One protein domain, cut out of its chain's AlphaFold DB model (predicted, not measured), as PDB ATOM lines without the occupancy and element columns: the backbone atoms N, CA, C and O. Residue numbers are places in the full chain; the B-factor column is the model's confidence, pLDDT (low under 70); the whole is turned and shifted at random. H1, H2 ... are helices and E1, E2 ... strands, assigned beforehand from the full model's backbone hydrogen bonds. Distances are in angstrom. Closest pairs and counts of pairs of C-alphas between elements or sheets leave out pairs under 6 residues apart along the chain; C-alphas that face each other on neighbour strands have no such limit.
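This is residues 306 to 374 and 381 to 388 of the 388 residues of an uncharacterized protein of Macrostomum lignano (UniProt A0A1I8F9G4). A two-stranded hairpin, E1 and E2, makes one end of an elongated, loosely built model, and the short helix H1 packs on it, with the short helix H3 packed on H1 in turn. From the hairpin a long unnamed link, residues 337 to 351, reaches out to the other end, where the chain folds back as one long helix, H2, which touches no other helix. The printed part has 77 residues with three named helices and two named strands, in the order H1, E1, E2, H2, H3; the sheet is antiparallel, in the order E1, E2, and the class is mixed, helices and strands. The whole is only just loose, close to extended, with a radius of gyration of the C-alphas of 17.2 A and spans of 51 by 27 by 21 A.

Strand E1 is residues 319 to 325, 19.4 A from first to last C-alpha, and begins at C-alpha 319 at (-6.603, -9.362, -0.311). Strand E2 is residues 329 to 336, 20.3 A long. H2, residues 352 to 372, is the longest helix at 30.8 A; it runs from C-alpha 352 at (12.177, -18.597, -20.701) to C-alpha 372 at (-15.092, -16.529, -6.441). H1 is residues 306 to 311, 8.9 A long, and H3 is residues 381 to 386, 8.8 A long.

E1 and E2 are a hairpin of antiparallel neighbours with a tight link, their directions at 160 degrees. N 321 and O 334 are 2.8 A apart and N 334 and O 321 are 2.9 A apart, both within hydrogen-bond range. E2 bends by 62 degrees at residue 332. The closest C-alphas of H1 and E2 are those of Thr 306 and Ser 334, 5.8 A apart; those of H1 and E1 are Ala 309 and Val 321, 6.6 A apart. H1 and H3 touch, with the C-alphas of Glu 311 and Ala 381 closest at 5.3 A. They run opposite ways at a steep tilt of 38 degrees. H2 is apart from H1 and H3, and only just apart from E1, with closest C-alphas at 8.4 A. In H1, H2 and H3 every O i to N i+4 pair is within hydrogen-bond range.

The C-alphas of Gly 326 and Phe 348, the two farthest apart, are 52.8 A from each other. The link from E2 to H2 is long, with 15 residues, and residues 348 to 353, of which 352 and 353 belong to H2, stand free. Residues 375 to 380 are cut out between H2 and H3, with 16.5 A from C-alpha 374 to C-alpha 381. Mean pLDDT of the printed part is 84.9; residues 327, 347 to 349 and 387 to 388 are under 70. Ser 388 is the chain's last residue.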
ATOM      1  N   THR A 306      -3.519  -1.297   8.493       90.31
ATOM      2  CA  THR A 306      -2.362  -2.170   8.735       90.31
ATOM      3  C   THR A 306      -2.684  -3.235   9.775       90.31
ATOM      4  O   THR A 306      -2.528  -4.415   9.471       90.31
ATOM      5  N   LYS A 307      -3.246  -2.854  10.929       88.75
ATOM      6  CA  LYS A 307      -3.626  -3.801  11.993       88.75
ATOM      7  C   LYS A 307      -4.642  -4.842  11.513       88.75
ATOM      8  O   LYS A 307      -4.491  -6.033  11.768       88.75
ATOM      9  N   LEU A 308      -5.649  -4.422  10.743       88.62
ATOM     10  CA  LEU A 308      -6.630  -5.354  10.183       88.62
ATOM     11  C   LEU A 308      -5.999  -6.308   9.155       88.62
ATOM     12  O   LEU A 308      -6.408  -7.461   9.054       88.62
ATOM     13  N   ALA A 309      -4.989  -5.859   8.407       89.94
ATOM     14  CA  ALA A 309      -4.258  -6.718   7.479       89.94
ATOM     15  C   ALA A 309      -3.334  -7.731   8.181       89.94
ATOM     16  O   ALA A 309      -3.072  -8.787   7.605       89.94
ATOM     17  N   GLU A 310      -2.848  -7.423   9.386       89.44
ATOM     18  CA  GLU A 310      -2.023  -8.322  10.207       89.44
ATOM     19  C   GLU A 310      -2.846  -9.438  10.858       89.44
ATOM     20  O   GLU A 310      -2.405 -10.585  10.890       89.44
ATOM     21  N   GLU A 311      -4.056  -9.124  11.324       89.06
ATOM     22  CA  GLU A 311      -4.943 -10.093  11.982       89.06
ATOM     23  C   GLU A 311      -5.676 -11.015  10.994       89.06
ATOM     24  O   GLU A 311      -6.103 -12.117  11.351       89.06
ATOM     25  N   LEU A 312      -5.843 -10.588   9.739       88.69
ATOM     26  CA  LEU A 312      -6.498 -11.404   8.723       88.69
ATOM     27  C   LEU A 312      -5.578 -12.532   8.220       88.69
ATOM     28  O   LEU A 312      -4.449 -12.279   7.785       88.69
ATOM     29  N   PRO A 313      -6.069 -13.784   8.162       88.06
ATOM     30  CA  PRO A 313      -5.283 -14.887   7.638       88.06
ATOM     31  C   PRO A 313      -4.988 -14.691   6.148       88.06
ATOM     32  O   PRO A 313      -5.833 -14.273   5.348       88.06
ATOM     33  N   ARG A 314      -3.765 -15.042   5.745       90.00
ATOM     34  CA  ARG A 314      -3.357 -14.998   4.337       90.00
ATOM     35  C   ARG A 314      -4.173 -16.002   3.526       90.00
ATOM     36  O   ARG A 314      -4.409 -17.120   3.965       90.00
ATOM     37  N   GLN A 315      -4.535 -15.625   2.303       91.25
ATOM     38  CA  GLN A 315      -5.267 -16.484   1.368       91.25
ATOM     39  C   GLN A 315      -4.436 -16.793   0.113       91.25
ATOM     40  O   GLN A 315      -3.314 -16.308  -0.072       91.25
ATOM     41  N   GLN A 316      -4.964 -17.636  -0.780       90.88
ATOM     42  CA  GLN A 316      -4.293 -17.974  -2.047       90.88
ATOM     43  C   GLN A 316      -4.299 -16.819  -3.069       90.88
ATOM     44  O   GLN A 316      -3.477 -16.801  -3.995       90.88
ATOM     45  N   PHE A 317      -5.177 -15.833  -2.885       91.94
ATOM     46  CA  PHE A 317      -5.288 -14.619  -3.693       91.94
ATOM     47  C   PHE A 317      -4.961 -13.360  -2.873       91.94
ATOM     48  O   PHE A 317      -4.845 -13.401  -1.653       91.94
ATOM     49  N   LEU A 318      -4.692 -12.254  -3.574       90.62
ATOM     50  CA  LEU A 318      -4.343 -10.973  -2.957       90.62
ATOM     51  C   LEU A 318      -5.596 -10.360  -2.324       90.62
ATOM     52  O   LEU A 318      -6.552 -10.077  -3.048       90.62
ATOM     53  N   ILE A 319      -5.552 -10.100  -1.019       91.69
ATOM     54  CA  ILE A 319      -6.603  -9.362  -0.311       91.69
ATOM     55  C   ILE A 319      -6.161  -7.904  -0.208       91.69
ATOM     56  O   ILE A 319      -5.051  -7.616   0.243       91.69
ATOM     57  N   LYS A 320      -7.021  -6.989  -0.658       90.88
ATOM     58  CA  LYS A 320      -6.831  -5.548  -0.489       90.88
ATOM     59  C   LYS A 320      -7.777  -5.074   0.604       90.88
ATOM     60  O   LYS A 320      -8.987  -5.108   0.409       90.88
ATOM     61  N   VAL A 321      -7.216  -4.629   1.718       90.56
ATOM     62  CA  VAL A 321      -7.946  -3.930   2.773       90.56
ATOM     63  C   VAL A 321      -7.967  -2.453   2.394       90.56
ATOM     64  O   VAL A 321      -6.925  -1.873   2.072       90.56
ATOM     65  N   GLN A 322      -9.151  -1.854   2.358       90.06
ATOM     66  CA  GLN A 322      -9.337  -0.451   2.002       90.06
ATOM     67  C   GLN A 322     -10.241   0.206   3.029       90.06
ATOM     68  O   GLN A 322     -11.296  -0.333   3.355       90.06
ATOM     69  N   ILE A 323      -9.836   1.382   3.491       87.69
ATOM     70  CA  ILE A 323     -10.684   2.265   4.280       87.69
ATOM     71  C   ILE A 323     -11.136   3.381   3.359       87.69
ATOM     72  O   ILE A 323     -10.321   4.044   2.708       87.69
ATOM     73  N   LYS A 324     -12.452   3.540   3.279       84.38
ATOM     74  CA  LYS A 324     -13.106   4.544   2.454       84.38
ATOM     75  C   LYS A 324     -13.782   5.567   3.356       84.38
ATOM     76  O   LYS A 324     -14.318   5.189   4.392       84.38
ATOM     77  N   ALA A 325     -13.758   6.825   2.940       77.50
ATOM     78  CA  ALA A 325     -14.502   7.908   3.574       77.50
ATOM     79  C   ALA A 325     -15.417   8.582   2.539       77.50
ATOM     80  O   ALA A 325     -15.057   8.653   1.357       77.50
ATOM     81  N   GLY A 326     -16.590   9.041   2.989       70.12
ATOM     82  CA  GLY A 326     -17.585   9.745   2.174       70.12
ATOM     83  C   GLY A 326     -18.022   8.968   0.930       70.12
ATOM     84  O   GLY A 326     -18.357   7.782   1.010       70.12
ATOM     85  N   ASN A 327     -17.928   9.617  -0.236       68.44
ATOM     86  CA  ASN A 327     -18.236   9.094  -1.580       68.44
ATOM     87  C   ASN A 327     -17.287   7.973  -2.064       68.44
ATOM     88  O   ASN A 327     -16.734   8.025  -3.164       68.44
ATOM     89  N   ASN A 328     -17.063   6.937  -1.252       74.94
ATOM     90  CA  ASN A 328     -16.216   5.779  -1.557       74.94
ATOM     91  C   ASN A 328     -14.741   6.099  -1.880       74.94
ATOM     92  O   ASN A 328     -14.023   5.234  -2.402       74.94
ATOM     93  N   LYS A 329     -14.259   7.296  -1.534       83.62
ATOM     94  CA  LYS A 329     -12.865   7.692  -1.745       83.62
ATOM     95  C   LYS A 329     -11.961   6.874  -0.827       83.62
ATOM     96  O   LYS A 329     -12.165   6.834   0.383       83.62
ATOM     97  N   VAL A 330     -10.960   6.208  -1.402       85.81
ATOM     98  CA  VAL A 330     -10.002   5.398  -0.637       85.81
ATOM     99  C   VAL A 330      -9.031   6.329   0.081       85.81
ATOM    100  O   VAL A 330      -8.270   7.043  -0.567       85.81
ATOM    101  N   VAL A 331      -9.060   6.305   1.414       85.69
ATOM    102  CA  VAL A 331      -8.183   7.111   2.278       85.69
ATOM    103  C   VAL A 331      -6.915   6.340   2.622       85.69
ATOM    104  O   VAL A 331      -5.814   6.871   2.530       85.69
ATOM    105  N   ALA A 332      -7.064   5.063   2.974       89.31
ATOM    106  CA  ALA A 332      -5.954   4.179   3.298       89.31
ATOM    107  C   ALA A 332      -6.157   2.809   2.647       89.31
ATOM    108  O   ALA A 332      -7.285   2.321   2.515       89.31
ATOM    109  N   SER A 333      -5.062   2.165   2.244       91.12
ATOM    110  CA  SER A 333      -5.096   0.799   1.728       91.12
ATOM    111  C   SER A 333      -3.902  -0.008   2.218       91.12
ATOM    112  O   SER A 333      -2.764   0.443   2.145       91.12
ATOM    113  N   SER A 334      -4.178  -1.232   2.659       92.94
ATOM    114  CA  SER A 334      -3.183  -2.246   2.993       92.94
ATOM    115  C   SER A 334      -3.422  -3.506   2.157       92.94
ATOM    116  O   SER A 334      -4.534  -3.753   1.679       92.94
ATOM    117  N   GLN A 335      -2.378  -4.299   1.913       93.31
ATOM    118  CA  GLN A 335      -2.463  -5.486   1.058       93.31
ATOM    119  C   GLN A 335      -1.844  -6.710   1.721       93.31
ATOM    120  O   GLN A 335      -0.670  -6.711   2.090       93.31
ATOM    121  N   ILE A 336      -2.607  -7.800   1.757       92.75
ATOM    122  CA  ILE A 336      -2.149  -9.089   2.270       92.75
ATOM    123  C   ILE A 336      -1.624  -9.915   1.101       92.75
ATOM    124  O   ILE A 336      -2.358 -10.277   0.172       92.75
ATOM    125  N   LYS A 337      -0.323 -10.221   1.132       91.88
ATOM    126  CA  LYS A 337       0.336 -10.973   0.058       91.88
ATOM    127  C   LYS A 337      -0.220 -12.404  -0.015       91.88
ATOM    128  O   LYS A 337      -0.185 -13.110   0.997       91.88
ATOM    129  N   PRO A 338      -0.597 -12.904  -1.205       93.62
ATOM    130  CA  PRO A 338      -1.104 -14.263  -1.350       93.62
ATOM    131  C   PRO A 338      -0.039 -15.318  -1.054       93.62
ATOM    132  O   PRO A 338       1.150 -15.096  -1.319       93.62
ATOM    133  N   PHE A 339      -0.463 -16.512  -0.644       92.19
ATOM    134  CA  PHE A 339       0.407 -17.686  -0.667       92.19
ATOM    135  C   PHE A 339       0.919 -17.951  -2.086       92.19
ATOM    136  O   PHE A 339       0.196 -17.813  -3.079       92.19
ATOM    137  N   ARG A 340       2.201 -18.297  -2.226       87.25
ATOM    138  CA  ARG A 340       2.819 -18.551  -3.532       87.25
ATOM    139  C   ARG A 340       3.588 -19.861  -3.510       87.25
ATOM    140  O   ARG A 340       4.637 -19.961  -2.889       87.25
ATOM    141  N   LYS A 341       3.102 -20.833  -4.281       88.75
ATOM    142  CA  LYS A 341       3.854 -22.051  -4.589       88.75
ATOM    143  C   LYS A 341       5.074 -21.696  -5.443       88.75
ATOM    144  O   LYS A 341       4.933 -20.999  -6.456       88.75
ATOM    145  N   ARG A 342       6.260 -22.174  -5.051       86.12
ATOM    146  CA  ARG A 342       7.502 -22.039  -5.831       86.12
ATOM    147  C   ARG A 342       7.433 -22.962  -7.058       86.12
ATOM    148  O   ARG A 342       7.874 -24.096  -7.004       86.12
ATOM    149  N   MET A 343       6.871 -22.481  -8.170       80.38
ATOM    150  CA  MET A 343       6.721 -23.277  -9.408       80.38
ATOM    151  C   MET A 343       8.052 -23.580 -10.123       80.38
ATOM    152  O   MET A 343       8.103 -24.449 -10.989       80.38
ATOM    153  N   LEU A 344       9.120 -22.851  -9.788       82.38
ATOM    154  CA  LEU A 344      10.412 -22.905 -10.479       82.38
ATOM    155  C   LEU A 344      11.465 -23.771  -9.763       82.38
ATOM    156  O   LEU A 344      12.540 -23.965 -10.310       82.38
ATOM    157  N   CYS A 345      11.181 -24.304  -8.568       78.50
ATOM    158  CA  CYS A 345      12.202 -24.925  -7.711       78.50
ATOM    159  C   CYS A 345      12.809 -26.233  -8.246       78.50
ATOM    160  O   CYS A 345      13.918 -26.569  -7.862       78.50
ATOM    161  N   ARG A 346      12.106 -26.969  -9.117       71.62
ATOM    162  CA  ARG A 346      12.562 -28.256  -9.683       71.62
ATOM    163  C   ARG A 346      13.059 -28.153 -11.128       71.62
ATOM    164  O   ARG A 346      13.239 -29.174 -11.782       71.62
ATOM    165  N   LYS A 347      13.209 -26.940 -11.671       66.88
ATOM    166  CA  LYS A 347      13.584 -26.745 -13.079       66.88
ATOM    167  C   LYS A 347      14.963 -26.114 -13.195       66.88
ATOM    168  O   LYS A 347      15.109 -24.908 -13.019       66.88
ATOM    169  N   PHE A 348      15.934 -26.938 -13.567       58.97
ATOM    170  CA  PHE A 348      17.268 -26.526 -13.981       58.97
ATOM    171  C   PHE A 348      17.245 -26.358 -15.508       58.97
ATOM    172  O   PHE A 348      17.167 -27.334 -16.243       58.97
ATOM    173  N   GLY A 349      17.159 -25.116 -15.991       66.69
ATOM    174  CA  GLY A 349      17.118 -24.821 -17.430       66.69
ATOM    175  C   GLY A 349      16.805 -23.355 -17.737       66.69
ATOM    176  O   GLY A 349      16.005 -22.730 -17.033       66.69
ATOM    177  N   THR A 350      17.446 -22.806 -18.774       72.12
ATOM    178  CA  THR A 350      17.365 -21.403 -19.242       72.12
ATOM    179  C   THR A 350      16.122 -21.081 -20.076       72.12
ATOM    180  O   THR A 350      15.879 -19.912 -20.367       72.12
ATOM    181  N   ASP A 351      15.291 -22.075 -20.408       83.44
ATOM    182  CA  ASP A 351      14.092 -21.890 -21.233       83.44
ATOM    183  C   ASP A 351      13.072 -20.926 -20.589       83.44
ATOM    184  O   ASP A 351      12.344 -21.244 -19.636       83.44
ATOM    185  N   ARG A 352      13.026 -19.710 -21.141       84.00
ATOM    186  CA  ARG A 352      12.177 -18.597 -20.701       84.00
ATOM    187  C   ARG A 352      10.695 -18.865 -20.958       84.00
ATOM    188  O   ARG A 352       9.864 -18.472 -20.131       84.00
ATOM    189  N   THR A 353      10.359 -19.554 -22.045       86.44
ATOM    190  CA  THR A 353       8.968 -19.767 -22.478       86.44
ATOM    191  C   THR A 353       8.217 -20.645 -21.476       86.44
ATOM    192  O   THR A 353       7.135 -20.294 -20.989       86.44
ATOM    193  N   ARG A 354       8.850 -21.735 -21.030       83.75
ATOM    194  CA  ARG A 354       8.290 -22.660 -20.040       83.75
ATOM    195  C   ARG A 354       8.128 -22.018 -18.663       83.75
ATOM    196  O   ARG A 354       7.155 -22.312 -17.962       83.75
ATOM    197  N   ARG A 355       9.045 -21.122 -18.267       85.12
ATOM    198  CA  ARG A 355       8.923 -20.324 -17.030       85.12
ATOM    199  C   ARG A 355       7.728 -19.371 -17.106       85.12
ATOM    200  O   ARG A 355       6.935 -19.319 -16.165       85.12
ATOM    201  N   GLN A 356       7.571 -18.660 -18.223       88.50
ATOM    202  CA  GLN A 356       6.452 -17.739 -18.443       88.50
ATOM    203  C   GLN A 356       5.102 -18.463 -18.439       88.50
ATOM    204  O   GLN A 356       4.194 -18.005 -17.748       88.50
ATOM    205  N   LYS A 357       4.986 -19.630 -19.093       90.44
ATOM    206  CA  LYS A 357       3.751 -20.440 -19.105       90.44
ATOM    207  C   LYS A 357       3.291 -20.832 -17.695       90.44
ATOM    208  O   LYS A 357       2.120 -20.684 -17.357       90.44
ATOM    209  N   LEU A 358       4.216 -21.270 -16.835       89.44
ATOM    210  CA  LEU A 358       3.902 -21.627 -15.444       89.44
ATOM    211  C   LEU A 358       3.492 -20.419 -14.594       89.44
ATOM    212  O   LEU A 358       2.587 -20.514 -13.763       89.44
ATOM    213  N   LEU A 359       4.159 -19.279 -14.787       89.56
ATOM    214  CA  LEU A 359       3.814 -18.041 -14.091       89.56
ATOM    215  C   LEU A 359       2.460 -17.492 -14.554       89.56
ATOM    216  O   LEU A 359       1.701 -17.006 -13.716       89.56
ATOM    217  N   ALA A 360       2.142 -17.596 -15.846       91.75
ATOM    218  CA  ALA A 360       0.851 -17.211 -16.408       91.75
ATOM    219  C   ALA A 360      -0.282 -18.061 -15.821       91.75
ATOM    220  O   ALA A 360      -1.218 -17.501 -15.255       91.75
ATOM    221  N   ALA A 361      -0.130 -19.391 -15.809       91.81
ATOM    222  CA  ALA A 361      -1.102 -20.295 -15.194       91.81
ATOM    223  C   ALA A 361      -1.314 -19.998 -13.696       91.81
ATOM    224  O   ALA A 361      -2.445 -19.959 -13.214       91.81
ATOM    225  N   GLN A 362      -0.236 -19.713 -12.948       90.25
ATOM    226  CA  GLN A 362      -0.342 -19.324 -11.537       90.25
ATOM    227  C   GLN A 362      -1.078 -17.985 -11.354       90.25
ATOM    228  O   GLN A 362      -1.846 -17.838 -10.401       90.25
ATOM    229  N   ARG A 363      -0.844 -16.998 -12.227       90.94
ATOM    230  CA  ARG A 363      -1.540 -15.700 -12.190       90.94
ATOM    231  C   ARG A 363      -3.025 -15.856 -12.505       90.94
ATOM    232  O   ARG A 363      -3.849 -15.294 -11.789       90.94
ATOM    233  N   GLU A 364      -3.357 -16.636 -13.527       92.81
ATOM    234  CA  GLU A 364      -4.738 -16.875 -13.940       92.81
ATOM    235  C   GLU A 364      -5.520 -17.655 -12.878       92.81
ATOM    236  O   GLU A 364      -6.612 -17.236 -12.498       92.81
ATOM    237  N   GLY A 365      -4.926 -18.705 -12.300       91.94
ATOM    238  CA  GLY A 365      -5.528 -19.438 -11.184       91.94
ATOM    239  C   GLY A 365      -5.839 -18.527  -9.994       91.94
ATOM    240  O   GLY A 365      -6.950 -18.543  -9.470       91.94
ATOM    241  N   LYS A 366      -4.910 -17.636  -9.621       90.94
ATOM    242  CA  LYS A 366      -5.153 -16.636  -8.565       90.94
ATOM    243  C   LYS A 366      -6.226 -15.614  -8.932       90.94
ATOM    244  O   LYS A 366      -6.944 -15.157  -8.045       90.94
ATOM    245  N   ARG A 367      -6.342 -15.242 -10.211       90.56
ATOM    246  CA  ARG A 367      -7.407 -14.355 -10.701       90.56
ATOM    247  C   ARG A 367      -8.772 -15.027 -10.572       90.56
ATOM    248  O   ARG A 367      -9.687 -14.388 -10.068       90.56
ATOM    249  N   ARG A 368      -8.886 -16.307 -10.948       91.56
ATOM    250  CA  ARG A 368     -10.113 -17.106 -10.776       91.56
ATOM    251  C   ARG A 368     -10.506 -17.221  -9.305       91.56
ATOM    252  O   ARG A 368     -11.634 -16.898  -8.956       91.56
ATOM    253  N   LEU A 369      -9.548 -17.549  -8.435       91.06
ATOM    254  CA  LEU A 369      -9.777 -17.615  -6.987       91.06
ATOM    255  C   LEU A 369     -10.227 -16.277  -6.394       91.06
ATOM    256  O   LEU A 369     -11.053 -16.266  -5.494       91.06
ATOM    257  N   ARG A 370      -9.733 -15.145  -6.910       88.62
ATOM    258  CA  ARG A 370     -10.163 -13.818  -6.454       88.62
ATOM    259  C   ARG A 370     -11.599 -13.472  -6.864       88.62
ATOM    260  O   ARG A 370     -12.237 -12.710  -6.156       88.62
ATOM    261  N   MET A 371     -12.078 -13.969  -8.006       87.62
ATOM    262  CA  MET A 371     -13.446 -13.692  -8.470       87.62
ATOM    263  C   MET A 371     -14.496 -14.447  -7.650       87.62
ATOM    264  O   MET A 371     -15.578 -13.922  -7.437       87.62
ATOM    265  N   VAL A 372     -14.166 -15.656  -7.189       87.31
ATOM    266  CA  VAL A 372     -15.092 -16.529  -6.441       87.31
ATOM    267  C   VAL A 372     -14.893 -16.421  -4.923       87.31
ATOM    268  O   VAL A 372     -15.807 -16.686  -4.152       87.31
ATOM    269  N   GLY A 373     -13.694 -16.046  -4.473       81.38
ATOM    270  CA  GLY A 373     -13.322 -16.065  -3.063       81.38
ATOM    271  C   GLY A 373     -14.024 -14.988  -2.241       81.38
ATOM    272  O   GLY A 373     -13.690 -13.809  -2.354       81.38
ATOM    273  N   ASN A 374     -14.922 -15.415  -1.353       83.50
ATOM    274  CA  ASN A 374     -15.421 -14.597  -0.254       83.50
ATOM    275  C   ASN A 374     -14.471 -14.721   0.950       83.50
ATOM    276  O   ASN A 374     -14.006 -15.819   1.261       83.50
ATOM    277  N   ALA A 381     -10.410 -10.840  15.201       80.94
ATOM    278  CA  ALA A 381      -9.645  -9.819  14.486       80.94
ATOM    279  C   ALA A 381     -10.334  -8.452  14.581       80.94
ATOM    280  O   ALA A 381      -9.685  -7.440  14.834       80.94
ATOM    281  N   PHE A 382     -11.664  -8.424  14.450       77.62
ATOM    282  CA  PHE A 382     -12.441  -7.192  14.564       77.62
ATOM    283  C   PHE A 382     -12.367  -6.591  15.978       77.62
ATOM    284  O   PHE A 382     -12.157  -5.388  16.133       77.62
ATOM    285  N   ILE A 383     -12.471  -7.427  17.016       78.25
ATOM    286  CA  ILE A 383     -12.379  -6.992  18.420       78.25
ATOM    287  C   ILE A 383     -10.990  -6.425  18.735       78.25
ATOM    288  O   ILE A 383     -10.885  -5.415  19.431       78.25
ATOM    289  N   LYS A 384      -9.921  -7.053  18.238       77.44
ATOM    290  CA  LYS A 384      -8.549  -6.576  18.467       77.44
ATOM    291  C   LYS A 384      -8.285  -5.226  17.809       77.44
ATOM    292  O   LYS A 384      -7.704  -4.362  18.455       77.44
ATOM    293  N   VAL A 385      -8.757  -5.026  16.577       78.25
ATOM    294  CA  VAL A 385      -8.610  -3.745  15.863       78.25
ATOM    295  C   VAL A 385      -9.339  -2.615  16.595       78.25
ATOM    296  O   VAL A 385      -8.817  -1.509  16.679       78.25
ATOM    297  N   LEU A 386     -10.516  -2.882  17.168       71.50
ATOM    298  CA  LEU A 386     -11.281  -1.865  17.900       71.50
ATOM    299  C   LEU A 386     -10.703  -1.505  19.274       71.50
ATOM    300  O   LEU A 386     -10.964  -0.414  19.770       71.50
ATOM    301  N   LYS A 387      -9.922  -2.396  19.892       66.38
ATOM    302  CA  LYS A 387      -9.243  -2.137  21.175       66.38
ATOM    303  C   LYS A 387      -7.944  -1.338  21.033       66.38
ATOM    304  O   LYS A 387      -7.329  -1.021  22.048       66.38
ATOM    305  N   SER A 388      -7.499  -1.101  19.803       56.88
ATOM    306  CA  SER A 388      -6.167  -0.605  19.458       56.88
ATOM    307  C   SER A 388      -6.204   0.808  18.907       56.88
ATOM    308  O   SER A 388      -5.120   1.426  18.935       56.88
TER     309      SER A 388